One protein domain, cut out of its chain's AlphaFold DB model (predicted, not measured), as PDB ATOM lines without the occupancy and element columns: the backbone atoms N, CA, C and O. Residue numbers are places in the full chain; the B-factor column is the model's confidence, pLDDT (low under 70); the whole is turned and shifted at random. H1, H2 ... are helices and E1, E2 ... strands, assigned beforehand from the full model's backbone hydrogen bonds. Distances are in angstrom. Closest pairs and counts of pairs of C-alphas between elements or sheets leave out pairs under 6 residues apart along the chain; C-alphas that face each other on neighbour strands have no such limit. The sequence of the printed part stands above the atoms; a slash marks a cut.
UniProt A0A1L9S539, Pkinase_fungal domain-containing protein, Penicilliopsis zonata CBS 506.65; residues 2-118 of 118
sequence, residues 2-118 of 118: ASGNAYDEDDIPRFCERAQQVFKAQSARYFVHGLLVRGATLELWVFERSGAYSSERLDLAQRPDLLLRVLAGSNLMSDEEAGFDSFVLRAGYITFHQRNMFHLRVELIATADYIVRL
ATOM      1  N   ALA A   2     -62.827  15.671 -45.754       38.38
ATOM      2  CA  ALA A   2     -61.502  15.229 -45.338       38.38
ATOM      3  C   ALA A   2     -60.542  16.425 -45.384       38.38
ATOM      4  O   ALA A   2     -60.135  16.853 -46.457       38.38
ATOM      5  N   SER A   3     -60.210  16.974 -44.220       40.50
ATOM      6  CA  SER A   3     -59.050  17.850 -44.061       40.50
ATOM      7  C   SER A   3     -57.837  16.945 -43.846       40.50
ATOM      8  O   SER A   3     -57.430  16.695 -42.712       40.50
ATOM      9  N   GLY A   4     -57.304  16.391 -44.936       37.81
ATOM     10  CA  GLY A   4     -55.965  15.817 -44.923       37.81
ATOM     11  C   GLY A   4     -54.988  16.951 -44.654       37.81
ATOM     12  O   GLY A   4     -54.758  17.782 -45.526       37.81
ATOM     13  N   ASN A   5     -54.480  17.041 -43.428       42.97
ATOM     14  CA  ASN A   5     -53.444  18.006 -43.088       42.97
ATOM     15  C   ASN A   5     -52.117  17.453 -43.621       42.97
ATOM     16  O   ASN A   5     -51.374  16.782 -42.903       42.97
ATOM     17  N   ALA A   6     -51.897  17.636 -44.923       43.41
ATOM     18  CA  ALA A   6     -50.652  17.309 -45.593       43.41
ATOM     19  C   ALA A   6     -49.600  18.333 -45.152       43.41
ATOM     20  O   ALA A   6     -49.379  19.355 -45.793       43.41
ATOM     21  N   TYR A   7     -49.003  18.082 -43.989       53.22
ATOM     22  CA  TYR A   7     -47.687  18.616 -43.682       53.22
ATOM     23  C   TYR A   7     -46.744  18.086 -44.759       53.22
ATOM     24  O   TYR A   7     -46.637  16.873 -44.915       53.22
ATOM     25  N   ASP A   8     -46.152  18.996 -45.523       61.78
ATOM     26  CA  ASP A   8     -45.515  18.709 -46.804       61.78
ATOM     27  C   ASP A   8     -44.409  17.648 -46.648       61.78
ATOM     28  O   ASP A   8     -43.365  17.895 -46.037       61.78
ATOM     29  N   GLU A   9     -44.649  16.431 -47.147       60.69
ATOM     30  CA  GLU A   9     -43.651  15.348 -47.145       60.69
ATOM     31  C   GLU A   9     -42.396  15.752 -47.943       60.69
ATOM     32  O   GLU A   9     -41.298  15.264 -47.657       60.69
ATOM     33  N   ASP A  10     -42.531  16.735 -48.840       69.44
ATOM     34  CA  ASP A  10     -41.456  17.356 -49.619       69.44
ATOM     35  C   ASP A  10     -40.444  18.152 -48.768       69.44
ATOM     36  O   ASP A  10     -39.326  18.440 -49.215       69.44
ATOM     37  N   ASP A  11     -40.771  18.481 -47.513       79.31
ATOM     38  CA  ASP A  11     -39.851  19.187 -46.617       79.31
ATOM     39  C   ASP A  11     -38.675  18.311 -46.173       79.31
ATOM     40  O   ASP A  11     -37.565  18.817 -45.977       79.31
ATOM     41  N   ILE A  12     -38.900  17.001 -46.021       85.56
ATOM     42  CA  ILE A  12     -37.895  16.069 -45.493       85.56
ATOM     43  C   ILE A  12     -36.746  15.869 -46.492       85.56
ATOM     44  O   ILE A  12     -35.596  16.051 -46.085       85.56
ATOM     45  N   PRO A  13     -36.982  15.578 -47.789       88.44
ATOM     46  CA  PRO A  13     -35.902  15.469 -48.769       88.44
ATOM     47  C   PRO A  13     -35.014  16.717 -48.825       88.44
ATOM     48  O   PRO A  13     -33.788  16.609 -48.768       88.44
ATOM     49  N   ARG A  14     -35.619  17.911 -48.846       87.19
ATOM     50  CA  ARG A  14     -34.887  19.187 -48.859       87.19
ATOM     51  C   ARG A  14     -34.102  19.416 -47.567       87.19
ATOM     52  O   ARG A  14     -33.023  20.009 -47.581       87.19
ATOM     53  N   PHE A  15     -34.635  18.971 -46.434       86.00
ATOM     54  CA  PHE A  15     -33.953  19.047 -45.147       86.00
ATOM     55  C   PHE A  15     -32.734  18.113 -45.091       86.00
ATOM     56  O   PHE A  15     -31.645  18.554 -44.722       86.00
ATOM     57  N   CYS A  16     -32.877  16.874 -45.569       89.94
ATOM     58  CA  CYS A  16     -31.772  15.930 -45.729       89.94
ATOM     59  C   CYS A  16     -30.697  16.458 -46.692       89.94
ATOM     60  O   CYS A  16     -29.504  16.363 -46.401       89.94
ATOM     61  N   GLU A  17     -31.095  17.059 -47.817       88.94
ATOM     62  CA  GLU A  17     -30.162  17.656 -48.779       88.94
ATOM     63  C   GLU A  17     -29.314  18.761 -48.132       88.94
ATOM     64  O   GLU A  17     -28.095  18.800 -48.306       88.94
ATOM     65  N   ARG A  18     -29.930  19.628 -47.317       89.19
ATOM     66  CA  ARG A  18     -29.204  20.666 -46.569       89.19
ATOM     67  C   ARG A  18     -28.188  20.068 -45.601       89.19
ATOM     68  O   ARG A  18     -27.060  20.552 -45.544       89.19
ATOM     69  N   ALA A  19     -28.541  19.001 -44.882       88.38
ATOM     70  CA  ALA A  19     -27.593  18.310 -44.009       88.38
ATOM     71  C   ALA A  19     -26.395  17.750 -44.801       88.38
ATOM     72  O   ALA A  19     -25.243  17.926 -44.402       88.38
ATOM     73  N   GLN A  20     -26.639  17.167 -45.980       89.00
ATOM     74  CA  GLN A  20     -25.564  16.708 -46.869       89.00
ATOM     75  C   GLN A  20     -24.669  17.856 -47.357       89.00
ATOM     76  O   GLN A  20     -23.451  17.692 -47.438       89.00
ATOM     77  N   GLN A  21     -25.239  19.023 -47.669       88.62
ATOM     78  CA  GLN A  21     -24.459  20.208 -48.042       88.62
ATOM     79  C   GLN A  21     -23.545  20.670 -46.897       88.62
ATOM     80  O   GLN A  21     -22.396  21.034 -47.153       88.62
ATOM     81  N   VAL A  22     -23.999  20.582 -45.641       86.81
ATOM     82  CA  VAL A  22     -23.157  20.873 -44.469       86.81
ATOM     83  C   VAL A  22     -21.987  19.896 -44.377       86.81
ATOM     84  O   VAL A  22     -20.857  20.347 -44.221       86.81
ATOM     85  N   PHE A  23     -22.205  18.588 -44.543       84.50
ATOM     86  CA  PHE A  23     -21.101  17.616 -44.550       84.50
ATOM     87  C   PHE A  23     -20.101  17.853 -45.686       84.50
ATOM     88  O   PHE A  23     -18.901  17.682 -45.487       84.50
ATOM     89  N   LYS A  24     -20.568  18.272 -46.869       84.75
ATOM     90  CA  LYS A  24     -19.685  18.618 -47.995       84.75
ATOM     91  C   LYS A  24     -18.829  19.848 -47.690       84.75
ATOM     92  O   LYS A  24     -17.641  19.844 -47.989       84.75
ATOM     93  N   ALA A  25     -19.422  20.880 -47.090       84.62
ATOM     94  CA  ALA A  25     -18.717  22.109 -46.729       84.62
ATOM     95  C   ALA A  25     -17.829  21.949 -45.482       84.62
ATOM     96  O   ALA A  25     -16.866  22.688 -45.305       84.62
ATOM     97  N   GLN A  26     -18.178  21.018 -44.594       82.25
ATOM     98  CA  GLN A  26     -17.549  20.814 -43.290       82.25
ATOM     99  C   GLN A  26     -17.238  19.323 -43.108       82.25
ATOM    100  O   GLN A  26     -17.805  18.648 -42.250       82.25
ATOM    101  N   SER A  27     -16.333  18.798 -43.940       81.56
ATOM    102  CA  SER A  27     -16.014  17.361 -44.006       81.56
ATOM    103  C   SER A  27     -15.500  16.775 -42.688       81.56
ATOM    104  O   SER A  27     -15.643  15.576 -42.462       81.56
ATOM    105  N   ALA A  28     -14.973  17.611 -41.794       82.56
ATOM    106  CA  ALA A  28     -14.549  17.241 -40.445       82.56
ATOM    107  C   ALA A  28     -15.707  17.070 -39.439       82.56
ATOM    108  O   ALA A  28     -15.458  16.970 -38.243       82.56
ATOM    109  N   ARG A  29     -16.976  17.078 -39.868       84.75
ATOM    110  CA  ARG A  29     -18.101  16.759 -38.979       84.75
ATOM    111  C   ARG A  29     -18.400  15.262 -38.928       84.75
ATOM    112  O   ARG A  29     -18.503  14.614 -39.974       84.75
ATOM    113  N   TYR A  30     -18.637  14.758 -37.721       88.69
ATOM    114  CA  TYR A  30     -19.199  13.433 -37.459       88.69
ATOM    115  C   TYR A  30     -20.716  13.418 -37.630       88.69
ATOM    116  O   TYR A  30     -21.253  12.528 -38.290       88.69
ATOM    117  N   PHE A  31     -21.394  14.440 -37.107       91.75
ATOM    118  CA  PHE A  31     -22.840  14.582 -37.216       91.75
ATOM    119  C   PHE A  31     -23.268  16.054 -37.321       91.75
ATOM    120  O   PHE A  31     -22.483  16.980 -37.106       91.75
ATOM    121  N   VAL A  32     -24.529  16.269 -37.694       90.75
ATOM    122  CA  VAL A  32     -25.173  17.582 -37.808       90.75
ATOM    123  C   VAL A  32     -26.492  17.544 -37.049       90.75
ATOM    124  O   VAL A  32     -27.375  16.746 -37.362       90.75
ATOM    125  N   HIS A  33     -26.644  18.446 -36.083       91.81
ATOM    126  CA  HIS A  33     -27.926  18.703 -35.439       91.81
ATOM    127  C   HIS A  33     -28.840  19.496 -36.375       91.81
ATOM    128  O   HIS A  33     -28.450  20.527 -36.925       91.81
ATOM    129  N   GLY A  34     -30.067  19.017 -36.545       91.12
ATOM    130  CA  GLY A  34     -31.094  19.632 -37.366       91.12
ATOM    131  C   GLY A  34     -32.351  19.942 -36.561       91.12
ATOM    132  O   GLY A  34     -32.717  19.223 -35.637       91.12
ATOM    133  N   LEU A  35     -33.038  21.014 -36.945       90.19
ATOM    134  CA  LEU A  35     -34.318  21.424 -36.378       90.19
ATOM    135  C   LEU A  35     -35.325  21.541 -37.514       90.19
ATOM    136  O   LEU A  35     -35.122  22.341 -38.431       90.19
ATOM    137  N   LEU A  36     -36.402  20.762 -37.455       89.06
ATOM    138  CA  LEU A  36     -37.484  20.830 -38.427       89.06
ATOM    139  C   LEU A  36     -38.731  21.405 -37.756       89.06
ATOM    140  O   LEU A  36     -39.360  20.754 -36.923       89.06
ATOM    141  N   VAL A  37     -39.076  22.642 -38.113       87.50
ATOM    142  CA  VAL A  37     -40.255  23.347 -37.591       87.50
ATOM    143  C   VAL A  37     -41.340  23.373 -38.659       87.50
ATOM    144  O   VAL A  37     -41.116  23.881 -39.755       87.50
ATOM    145  N   ARG A  38     -42.522  22.841 -38.333       83.88
ATOM    146  CA  ARG A  38     -43.710  22.824 -39.201       83.88
ATOM    147  C   ARG A  38     -44.912  23.340 -38.419       83.88
ATOM    148  O   ARG A  38     -45.429  22.655 -37.536       83.88
ATOM    149  N   GLY A  39     -45.348  24.562 -38.717       86.94
ATOM    150  CA  GLY A  39     -46.362  25.240 -37.906       86.94
ATOM    151  C   GLY A  39     -45.909  25.351 -36.447       86.94
ATOM    152  O   GLY A  39     -44.810  25.828 -36.177       86.94
ATOM    153  N   ALA A  40     -46.731  24.871 -35.512       88.81
ATOM    154  CA  ALA A  40     -46.391  24.811 -34.089       88.81
ATOM    155  C   ALA A  40     -45.663  23.514 -33.677       88.81
ATOM    156  O   ALA A  40     -45.484  23.272 -32.494       88.81
ATOM    157  N   THR A  41     -45.255  22.660 -34.617       88.75
ATOM    158  CA  THR A  41     -44.525  21.422 -34.305       88.75
ATOM    159  C   THR A  41     -43.025  21.605 -34.510       88.75
ATOM    160  O   THR A  41     -42.605  22.091 -35.558       88.75
ATOM    161  N   LEU A  42     -42.220  21.155 -33.549       87.94
ATOM    162  CA  LEU A  42     -40.764  21.048 -33.640       87.94
ATOM    163  C   LEU A  42     -40.344  19.576 -33.605       87.94
ATOM    164  O   LEU A  42     -40.768  18.829 -32.733       87.94
ATOM    165  N   GLU A  43     -39.476  19.169 -34.519       91.62
ATOM    166  CA  GLU A  43     -38.828  17.859 -34.513       91.62
ATOM    167  C   GLU A  43     -37.309  18.068 -34.520       91.62
ATOM    168  O   GLU A  43     -36.787  18.833 -35.339       91.62
ATOM    169  N   LEU A  44     -36.604  17.436 -33.583       91.75
ATOM    170  CA  LEU A  44     -35.146  17.499 -33.484       91.75
ATOM    171  C   LEU A  44     -34.554  16.340 -34.273       91.75
ATOM    172  O   LEU A  44     -35.076  15.233 -34.219       91.75
ATOM    173  N   TRP A  45     -33.468  16.586 -34.990       93.31
ATOM    174  CA  TRP A  45     -32.818  15.593 -35.833       93.31
ATOM    175  C   TRP A  45     -31.326  15.556 -35.564       93.31
ATOM    176  O   TRP A  45     -30.701  16.586 -35.305       93.31
ATOM    177  N   VAL A  46     -30.751  14.371 -35.711       93.62
ATOM    178  CA  VAL A  46     -29.311  14.191 -35.836       93.62
ATOM    179  C   VAL A  46     -29.057  13.466 -37.146       93.62
ATOM    180  O   VAL A  46     -29.601  12.392 -37.402       93.62
ATOM    181  N   PHE A  47     -28.244  14.089 -37.988       91.00
ATOM    182  CA  PHE A  47     -27.754  13.515 -39.230       91.00
ATOM    183  C   PHE A  47     -26.334  13.034 -39.023       91.00
ATOM    184  O   PHE A  47     -25.505  13.772 -38.506       91.00
ATOM    185  N   GLU A  48     -26.032  11.847 -39.510       91.00
ATOM    186  CA  GLU A  48     -24.695  11.278 -39.593       91.00
ATOM    187  C   GLU A  48     -24.478  10.720 -41.006       91.00
ATOM    188  O   GLU A  48     -25.374  10.733 -41.853       91.00
ATOM    189  N   ARG A  49     -23.273  10.236 -41.312       83.88
ATOM    190  CA  ARG A  49     -22.968   9.752 -42.672       83.88
ATOM    191  C   ARG A  49     -23.733   8.480 -43.054       83.88
ATOM    192  O   ARG A  49     -23.924   8.233 -44.240       83.88
ATOM    193  N   SER A  50     -24.155   7.691 -42.068       86.38
ATOM    194  CA  SER A  50     -24.940   6.462 -42.237       86.38
ATOM    195  C   SER A  50     -26.443   6.700 -42.359       86.38
ATOM    196  O   SER A  50     -27.152   5.804 -42.813       86.38
ATOM    197  N   GLY A  51     -26.947   7.873 -41.972       89.00
ATOM    198  CA  GLY A  51     -28.382   8.123 -41.948       89.00
ATOM    199  C   GLY A  51     -28.779   9.275 -41.036       89.00
ATOM    200  O   GLY A  51     -27.979  10.145 -40.704       89.00
ATOM    201  N   ALA A  52     -30.049   9.293 -40.655       92.38
ATOM    202  CA  ALA A  52     -30.595  10.303 -39.767       92.38
ATOM    203  C   ALA A  52     -31.619   9.675 -38.829       92.38
ATOM    204  O   ALA A  52     -32.325   8.739 -39.208       92.38
ATOM    205  N   TYR A  53     -31.717  10.223 -37.626       93.38
ATOM    206  CA  TYR A  53     -32.764   9.883 -36.675       93.38
ATOM    207  C   TYR A  53     -33.361  11.154 -36.085       93.38
ATOM    208  O   TYR A  53     -32.712  12.205 -36.037       93.38
ATOM    209  N   SER A  54     -34.617  11.055 -35.661       92.69
ATOM    210  CA  SER A  54     -35.376  12.179 -35.137       92.69
ATOM    211  C   SER A  54     -35.939  11.902 -33.750       92.69
ATOM    212  O   SER A  54     -36.084  10.755 -33.323       92.69
ATOM    213  N   SER A  55     -36.224  12.980 -33.026       91.44
ATOM    214  CA  SER A  55     -37.015  12.938 -31.804       91.44
ATOM    215  C   SER A  55     -38.495  12.749 -32.124       91.44
ATOM    216  O   SER A  55     -38.949  12.947 -33.251       91.44
ATOM    217  N   GLU A  56     -39.292  12.502 -31.087       92.19
ATOM    218  CA  GLU A  56     -40.727  12.750 -31.182       92.19
ATOM    219  C   GLU A  56     -41.016  14.218 -31.536       92.19
ATOM    220  O   GLU A  56     -40.216  15.129 -31.285       92.19
ATOM    221  N   ARG A  57     -42.192  14.439 -32.120       91.75
ATOM    222  CA  ARG A  57     -42.698  15.767 -32.462       91.75
ATOM    223  C   ARG A  57     -43.138  16.500 -31.198       91.75
ATOM    224  O   ARG A  57     -43.991  16.023 -30.458       91.75
ATOM    225  N   LEU A  58     -42.585  17.687 -30.990       88.56
ATOM    226  CA  LEU A  58     -42.856  18.560 -29.856       88.56
ATOM    227  C   LEU A  58     -43.865  19.643 -30.256       88.56
ATOM    228  O   LEU A  58     -43.667  20.337 -31.252       88.56
ATOM    229  N   ASP A  59     -44.926  19.814 -29.467       92.94
ATOM    230  CA  ASP A  59     -45.933  20.860 -29.676       92.94
ATOM    231  C   ASP A  59     -45.517  22.175 -28.989       92.94
ATOM    232  O   ASP A  59     -45.610  22.337 -27.769       92.94
ATOM    233  N   LEU A  60     -45.066  23.137 -29.792       90.06
ATOM    234  CA  LEU A  60     -44.674  24.475 -29.358       90.06
ATOM    235  C   LEU A  60     -45.863  25.351 -28.955       90.06
ATOM    236  O   LEU A  60     -45.651  26.329 -28.245       90.06
ATOM    237  N   ALA A  61     -47.098  25.042 -29.368       93.62
ATOM    238  CA  ALA A  61     -48.263  25.790 -28.894       93.62
ATOM    239  C   ALA A  61     -48.507  25.515 -27.404       93.62
ATOM    240  O   ALA A  61     -48.839  26.425 -26.647       93.62
ATOM    241  N   GLN A  62     -48.283  24.271 -26.972       94.75
ATOM    242  CA  GLN A  62     -48.356  23.888 -25.561       94.75
ATOM    243  C   GLN A  62     -47.080  24.235 -24.791       94.75
ATOM    244  O   GLN A  62     -47.135  24.522 -23.595       94.75
ATOM    245  N   ARG A  63     -45.923  24.177 -25.458       92.38
ATOM    246  CA  ARG A  63     -44.602  24.318 -24.835       92.38
ATOM    247  C   ARG A  63     -43.677  25.242 -25.640       92.38
ATOM    248  O   ARG A  63     -42.646  24.793 -26.152       92.38
ATOM    249  N   PRO A  64     -43.997  26.545 -25.744       89.06
ATOM    250  CA  PRO A  64     -43.204  27.491 -26.536       89.06
ATOM    251  C   PRO A  64     -41.789  27.696 -25.974       89.06
ATOM    252  O   PRO A  64     -40.872  28.064 -26.709       89.06
ATOM    253  N   ASP A  65     -41.582  27.400 -24.686       91.94
ATOM    254  CA  ASP A  65     -40.281  27.439 -24.017       91.94
ATOM    255  C   ASP A  65     -39.257  26.473 -24.632       91.94
ATOM    256  O   ASP A  65     -38.053  26.726 -24.561       91.94
ATOM    257  N   LEU A  66     -39.717  25.387 -25.261       87.69
ATOM    258  CA  LEU A  66     -38.835  24.373 -25.836       87.69
ATOM    259  C   LEU A  66     -38.010  24.912 -27.000       87.69
ATOM    260  O   LEU A  66     -36.839  24.561 -27.106       87.69
ATOM    261  N   LEU A  67     -38.564  25.811 -27.818       84.94
ATOM    262  CA  LEU A  67     -37.808  26.409 -28.919       84.94
ATOM    263  C   LEU A  67     -36.600  27.194 -28.392       84.94
ATOM    264  O   LEU A  67     -35.480  27.007 -28.861       84.94
ATOM    265  N   LEU A  68     -36.816  28.029 -27.371       88.94
ATOM    266  CA  LEU A  68     -35.746  28.812 -26.751       88.94
ATOM    267  C   LEU A  68     -34.704  27.916 -26.081       88.94
ATOM    268  O   LEU A  68     -33.510  28.170 -26.216       88.94
ATOM    269  N   ARG A  69     -35.134  26.853 -25.393       90.19
ATOM    270  CA  ARG A  69     -34.217  25.898 -24.755       90.19
ATOM    271  C   ARG A  69     -33.348  25.170 -25.767       90.19
ATOM    272  O   ARG A  69     -32.156  25.026 -25.529       90.19
ATOM    273  N   VAL A  70     -33.926  24.741 -26.883       86.25
ATOM    274  CA  VAL A  70     -33.190  24.055 -27.946       86.25
ATOM    275  C   VAL A  70     -32.169  24.995 -28.583       86.25
ATOM    276  O   VAL A  70     -31.003  24.632 -28.684       86.25
ATOM    277  N   LEU A  71     -32.561  26.229 -28.914       85.06
ATOM    278  CA  LEU A  71     -31.637  27.230 -29.459       85.06
ATOM    279  C   LEU A  71     -30.524  27.601 -28.469       85.06
ATOM    280  O   LEU A  71     -29.371  27.757 -28.867       85.06
ATOM    281  N   ALA A  72     -30.850  27.739 -27.182       86.75
ATOM    282  CA  ALA A  72     -29.856  27.981 -26.141       86.75
ATOM    283  C   ALA A  72     -28.894  26.792 -26.013       86.75
ATOM    284  O   ALA A  72     -27.685  26.992 -26.013       86.75
ATOM    285  N   GLY A  73     -29.421  25.564 -25.991       85.50
ATOM    286  CA  GLY A  73     -28.631  24.336 -25.969       85.50
ATOM    287  C   GLY A  73     -27.668  24.253 -27.150       85.50
ATOM    288  O   GLY A  73     -26.479  24.054 -26.938       85.50
ATOM    289  N   SER A  74     -28.138  24.517 -28.372       81.56
ATOM    290  CA  SER A  74     -27.289  24.516 -29.571       81.56
ATOM    291  C   SER A  74     -26.140  25.528 -29.518       81.56
ATOM    292  O   SER A  74     -25.088  25.264 -30.085       81.56
ATOM    293  N   ASN A  75     -26.317  26.672 -28.849       83.94
ATOM    294  CA  ASN A  75     -25.249  27.668 -28.685       83.94
ATOM    295  C   ASN A  75     -24.254  27.318 -27.573       83.94
ATOM    296  O   ASN A  75     -23.142  27.839 -27.568       83.94
ATOM    297  N   LEU A  76     -24.669  26.495 -26.611       89.25
ATOM    298  CA  LEU A  76     -23.846  26.092 -25.471       89.25
ATOM    299  C   LEU A  76     -23.072  24.793 -25.727       89.25
ATOM    300  O   LEU A  76     -22.208  24.454 -24.922       89.25
ATOM    301  N   MET A  77     -23.368  24.088 -26.821       85.00
ATOM    302  CA  MET A  77     -22.640  22.889 -27.230       85.00
ATOM    303  C   MET A  77     -21.164  23.207 -27.480       85.00
ATOM    304  O   MET A  77     -20.822  24.153 -28.193       85.00
ATOM    305  N   SER A  78     -20.293  22.372 -26.921       88.81
ATOM    306  CA  SER A  78     -18.888  22.294 -27.313       88.81
ATOM    307  C   SER A  78     -18.743  21.862 -28.778       88.81
ATOM    308  O   SER A  78     -19.687  21.371 -29.396       88.81
ATOM    309  N   ASP A  79     -17.543  22.008 -29.343       85.56
ATOM    310  CA  ASP A  79     -17.271  21.574 -30.718       85.56
ATOM    311  C   ASP A  79     -17.589  20.081 -30.921       85.56
ATOM    312  O   ASP A  79     -18.213  19.715 -31.918       85.56
ATOM    313  N   GLU A  80     -17.231  19.234 -29.954       88.25
ATOM    314  CA  GLU A  80     -17.516  17.796 -29.986       88.25
ATOM    315  C   GLU A  80     -19.024  17.516 -29.931       88.25
ATOM    316  O   GLU A  80     -19.550  16.784 -30.769       88.25
ATOM    317  N   GLU A  81     -19.751  18.163 -29.015       90.25
ATOM    318  CA  GLU A  81     -21.214  18.042 -28.924       90.25
ATOM    319  C   GLU A  81     -21.920  18.614 -30.156       90.25
ATOM    320  O   GLU A  81     -22.986  18.144 -30.530       90.25
ATOM    321  N   ALA A  82     -21.333  19.600 -30.835       87.56
ATOM    322  CA  ALA A  82     -21.830  20.105 -32.109       87.56
ATOM    323  C   ALA A  82     -21.484  19.182 -33.294       87.56
ATOM    324  O   ALA A  82     -21.934  19.441 -34.416       87.56
ATOM    325  N   GLY A  83     -20.717  18.114 -33.060       88.06
ATOM    326  CA  GLY A  83     -20.365  17.095 -34.039       88.06
ATOM    327  C   GLY A  83     -19.113  17.404 -34.843       88.06
ATOM    328  O   GLY A  83     -18.948  16.830 -35.917       88.06
ATOM    329  N   PHE A  84     -18.249  18.310 -34.387       83.94
ATOM    330  CA  PHE A  84     -16.938  18.523 -34.993       83.94
ATOM    331  C   PHE A  84     -15.922  17.502 -34.487       83.94
ATOM    332  O   PHE A  84     -15.893  17.151 -33.310       83.94
ATOM    333  N   ASP A  85     -15.048  17.074 -35.392       79.12
ATOM    334  CA  ASP A  85     -13.877  16.283 -35.048       79.12
ATOM    335  C   ASP A  85     -12.876  17.145 -34.261       79.12
ATOM    336  O   ASP A  85     -12.282  18.086 -34.795       79.12
ATOM    337  N   SER A  86     -12.699  16.819 -32.980       65.75
ATOM    338  CA  SER A  86     -11.769  17.487 -32.067       65.75
ATOM    339  C   SER A  86     -10.295  17.168 -32.356       65.75
ATOM    340  O   SER A  86      -9.411  17.872 -31.866       65.75
ATOM    341  N   PHE A  87     -10.012  16.155 -33.186       61.34
ATOM    342  CA  PHE A  87      -8.666  15.770 -33.617       61.34
ATOM    343  C   PHE A  87      -8.247  16.420 -34.943       61.34
ATOM    344  O   PHE A  87      -7.056  16.433 -35.271       61.34
ATOM    345  N   VAL A  88      -9.181  17.005 -35.702       60.09
ATOM    346  CA  VAL A  88      -8.844  17.780 -36.903       60.09
ATOM    347  C   VAL A  88      -8.337  19.164 -36.491       60.09
ATOM    348  O   VAL A  88      -9.099  20.083 -36.193       60.09
ATOM    349  N   LEU A  89      -7.012  19.331 -36.517       48.56
ATOM    350  CA  LEU A  89      -6.339  20.623 -36.370       48.56
ATOM    351  C   LEU A  89      -6.849  21.620 -37.426       48.56
ATOM    352  O   LEU A  89      -6.559  21.491 -38.617       48.56
ATOM    353  N   ARG A  90      -7.566  22.662 -36.989       53.59
ATOM    354  CA  ARG A  90      -7.907  23.812 -37.841       53.59
ATOM    355  C   ARG A  90      -6.653  24.651 -38.101       53.59
ATOM    356  O   ARG A  90      -6.344  25.567 -37.345       53.59
ATOM    357  N   ALA A  91      -5.933  24.368 -39.182       42.28
ATOM    358  CA  ALA A  91      -4.899  25.266 -39.688       42.28
ATOM    359  C   ALA A  91      -5.551  26.369 -40.542       42.28
ATOM    360  O   ALA A  91      -5.737  26.215 -41.746       42.28
ATOM    361  N   GLY A  92      -5.938  27.480 -39.912       43.16
ATOM    362  CA  GLY A  92      -6.344  28.692 -40.626       43.16
ATOM    363  C   GLY A  92      -5.121  29.545 -40.953       43.16
ATOM    364  O   GLY A  92      -4.392  29.933 -40.044       43.16
ATOM    365  N   TYR A  93      -4.884  29.859 -42.226       34.72
ATOM    366  CA  TYR A  93      -3.947  30.919 -42.606       34.72
ATOM    367  C   TYR A  93      -4.726  32.206 -42.894       34.72
ATOM    368  O   TYR A  93      -5.784  32.182 -43.518       34.72
ATOM    369  N   ILE A  94      -4.208  33.336 -42.410       33.69
ATOM    370  CA  ILE A  94      -4.787  34.665 -42.633       33.69
ATOM    371  C   ILE A  94      -4.079  35.297 -43.833       33.69
ATOM    372  O   ILE A  94      -2.875  35.545 -43.781       33.69
ATOM    373  N   THR A  95      -4.821  35.604 -44.894       38.31
ATOM    374  CA  THR A  95      -4.356  36.445 -46.005       38.31
ATOM    375  C   THR A  95      -4.909  37.861 -45.853       38.31
ATOM    376  O   THR A  95      -6.117  38.083 -45.855       38.31
ATOM    377  N   PHE A  96      -4.017  38.846 -45.732       35.91
ATOM    378  CA  PHE A  96      -4.384  40.261 -45.701       35.91
ATOM    379  C   PHE A  96      -4.458  40.821 -47.127       35.91
ATOM    380  O   PHE A  96      -3.428  41.029 -47.763       35.91
ATOM    381  N   HIS A  97      -5.665  41.136 -47.605       37.94
ATOM    382  CA  HIS A  97      -5.847  42.035 -48.746       37.94
ATOM    383  C   HIS A  97      -6.202  43.437 -48.238       37.94
ATOM    384  O   HIS A  97      -7.206  43.646 -47.559       37.94
ATOM    385  N   GLN A  98      -5.353  44.416 -48.554       46.16
ATOM    386  CA  GLN A  98      -5.580  45.820 -48.221       46.16
ATOM    387  C   GLN A  98      -6.823  46.358 -48.949       46.16
ATOM    388  O   GLN A  98      -6.753  46.645 -50.143       46.16
ATOM    389  N   ARG A  99      -7.936  46.529 -48.221       42.56
ATOM    390  CA  ARG A  99      -8.827  47.714 -48.215       42.56
ATOM    391  C   ARG A  99     -10.029  47.463 -47.289       42.56
ATOM    392  O   ARG A  99     -10.729  46.470 -47.424       42.56
ATOM    393  N   ASN A 100     -10.208  48.386 -46.344       47.44
ATOM    394  CA  ASN A 100     -11.217  48.464 -45.283       47.44
ATOM    395  C   ASN A 100     -12.565  47.771 -45.553       47.44
ATOM    396  O   ASN A 100     -13.385  48.343 -46.265       47.44
ATOM    397  N   MET A 101     -12.823  46.647 -44.866       32.41
ATOM    398  CA  MET A 101     -14.129  46.264 -44.295       32.41
ATOM    399  C   MET A 101     -13.963  44.995 -43.438       32.41
ATOM    400  O   MET A 101     -13.624  43.937 -43.961       32.41
ATOM    401  N   PHE A 102     -14.179  45.076 -42.122       36.16
ATOM    402  CA  PHE A 102     -14.170  43.893 -41.254       36.16
ATOM    403  C   PHE A 102     -15.554  43.239 -41.280       36.16
ATOM    404  O   PHE A 102     -16.476  43.700 -40.611       36.16
ATOM    405  N   HIS A 103     -15.705  42.161 -42.049       33.75
ATOM    406  CA  HIS A 103     -16.833  41.248 -41.896       33.75
ATOM    407  C   HIS A 103     -16.435  40.132 -40.933       33.75
ATOM    408  O   HIS A 103     -15.538  39.345 -41.226       33.75
ATOM    409  N   LEU A 104     -17.132  40.019 -39.800       31.19
ATOM    410  CA  LEU A 104     -17.129  38.793 -39.004       31.19
ATOM    411  C   LEU A 104     -17.988  37.760 -39.744       31.19
ATOM    412  O   LEU A 104     -19.181  37.607 -39.500       31.19
ATOM    413  N   ARG A 105     -17.366  37.101 -40.721       31.83
ATOM    414  CA  ARG A 105     -17.876  35.893 -41.362       31.83
ATOM    415  C   ARG A 105     -17.113  34.736 -40.732       31.83
ATOM    416  O   ARG A 105     -15.893  34.679 -40.847       31.83
ATOM    417  N   VAL A 106     -17.808  33.830 -40.048       35.22
ATOM    418  CA  VAL A 106     -17.227  32.530 -39.689       35.22
ATOM    419  C   VAL A 106     -17.137  31.735 -40.990       35.22
ATOM    420  O   VAL A 106     -18.036  30.977 -41.344       35.22
ATOM    421  N   GLU A 107     -16.100  32.011 -41.774       33.50
ATOM    422  CA  GLU A 107     -15.764  31.234 -42.956       33.50
ATOM    423  C   GLU A 107     -14.976  30.012 -42.497       33.50
ATOM    424  O   GLU A 107     -13.864  30.116 -41.978       33.50
ATOM    425  N   LEU A 108     -15.582  28.835 -42.650       36.00
ATOM    426  CA  LEU A 108     -14.840  27.592 -42.552       36.00
ATOM    427  C   LEU A 108     -13.922  27.531 -43.782       36.00
ATOM    428  O   LEU A 108     -14.392  27.303 -44.896       36.00
ATOM    429  N   ILE A 109     -12.624  27.774 -43.594       34.19
ATOM    430  CA  ILE A 109     -11.623  27.536 -44.638       34.19
ATOM    431  C   ILE A 109     -11.455  26.021 -44.761       34.19
ATOM    432  O   ILE A 109     -10.675  25.406 -44.042       34.19
ATOM    433  N   ALA A 110     -12.228  25.429 -45.662       32.34
ATOM    434  CA  ALA A 110     -11.932  24.148 -46.284       32.34
ATOM    435  C   ALA A 110     -12.675  24.083 -47.624       32.34
ATOM    436  O   ALA A 110     -13.713  23.443 -47.765       32.34
ATOM    437  N   THR A 111     -12.156  24.788 -48.628       29.56
ATOM    438  CA  THR A 111     -12.481  24.488 -50.025       29.56
ATOM    439  C   THR A 111     -11.906  23.113 -50.360       29.56
ATOM    440  O   THR A 111     -10.696  22.906 -50.262       29.56
ATOM    441  N   ALA A 112     -12.775  22.181 -50.744       33.50
ATOM    442  CA  ALA A 112     -12.462  20.796 -51.086       33.50
ATOM    443  C   ALA A 112     -11.733  20.631 -52.442       33.50
ATOM    444  O   ALA A 112     -12.087  19.746 -53.210       33.50
ATOM    445  N   ASP A 113     -10.722  21.459 -52.729       36.97
ATOM    446  CA  ASP A 113      -9.979  21.432 -54.005       36.97
ATOM    447  C   ASP A 113      -8.473  21.163 -53.877       36.97
ATOM    448  O   ASP A 113      -7.739  21.210 -54.861       36.97
ATOM    449  N   TYR A 114      -7.982  20.780 -52.698       34.62
ATOM    450  CA  TYR A 114      -6.609  20.291 -52.566       34.62
ATOM    451  C   TYR A 114      -6.570  19.080 -51.644       34.62
ATOM    452  O   TYR A 114      -6.474  19.244 -50.441       34.62
ATOM    453  N   ILE A 115      -6.680  17.881 -52.222       32.38
ATOM    454  CA  ILE A 115      -5.875  16.680 -51.923       32.38
ATOM    455  C   ILE A 115      -6.133  15.705 -53.088       32.38
ATOM    456  O   ILE A 115      -7.038  14.876 -53.071       32.38
ATOM    457  N   VAL A 116      -5.332  15.843 -54.146       30.53
ATOM    458  CA  VAL A 116      -4.936  14.721 -55.004       30.53
ATOM    459  C   VAL A 116      -3.416  14.781 -55.127       30.53
ATOM    460  O   VAL A 116      -2.869  15.839 -55.441       30.53
ATOM    461  N   ARG A 117      -2.801  13.605 -54.937       27.92
ATOM    462  CA  ARG A 117      -1.384  13.200 -55.037       27.92
ATOM    463  C   ARG A 117      -0.654  13.053 -53.704       27.92
ATOM    464  O   ARG A 117      -0.022  13.995 -53.243       27.92
ATOM    465  N   LEU A 118      -0.663  11.822 -53.190       31.88
ATOM    466  CA  LEU A 118       0.510  10.938 -53.207       31.88
ATOM    467  C   LEU A 118       0.054   9.527 -53.597       31.88
ATOM    468  O   LEU A 118      -1.061   9.155 -53.171       31.88
TER     469      LEU A 118
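AT A GLANCE: This is residues 2 to 118 of the 118 residues of the protein "Pkinase_fungal domain-containing protein" of Penicilliopsis zonata CBS 506.65 (UniProt A0A1L9S539). A small three-stranded sheet, E1 E2 E3, has one helix on each face, H1 slantwise over one and H2 along the strands over the other; a long tail without named elements, residues 77 to 118, follows, and its residues 94 to 107 and 113 to 118 stick out. The printed part has 117 residues, under half of them in named elements, which run H1 E1 E2 E3 H2, a mixed class. The sheet's order is E1 - E2 - E3, antiparallel throughout. The whole is loose, with a radius of gyration of the C-alphas of 18.5 A, and elongated, spanning 61 by 37 by 28 A.

IN THESE COORDINATES: After residues 2 to 10, H1 holds residues 11 to 25, 21.3 A long, from C-alpha 11 at (-39.851, 19.187, -46.617). E1 is residues 31 to 38, 22.5 A, and E2 residues 41 to 48, 22.9 A. E3 is residues 51 to 54. H2, residues 65 to 76, measures 16.6 A and ends with C-alpha 76 at (-23.846, 26.092, -25.471).

HOW THE PARTS SIT: The strands form a meander, each the antiparallel neighbour of the one before. Hairpin E1 and E2 has N 34 and O 45 within hydrogen-bond range at 2.8 A; hairpin E2 and E3 has N 46 and O 53 at 2.9 A. H1 lies over E1 and E2 at a height over the sheet of 9.0 A; its closest C-alphas to E1 are Ala 19 and Val 32, 6.7 A. H2, on the opposite face, has a height of 10.7 A; its closest C-alphas to E2 are Leu 67 and Leu 42, 7.7 A. H1 and H2 are apart. In both helices every O i to N i+4 pair is within hydrogen-bond range.

THE WHOLE: The C-alphas farthest apart, Ala 2 and Gln 98, are 63.8 A apart. The printed part has no cut, and no link between named elements is long. Mean pLDDT of the printed part is 71.4; residues 2 to 10 and 86 to 118 are under 70.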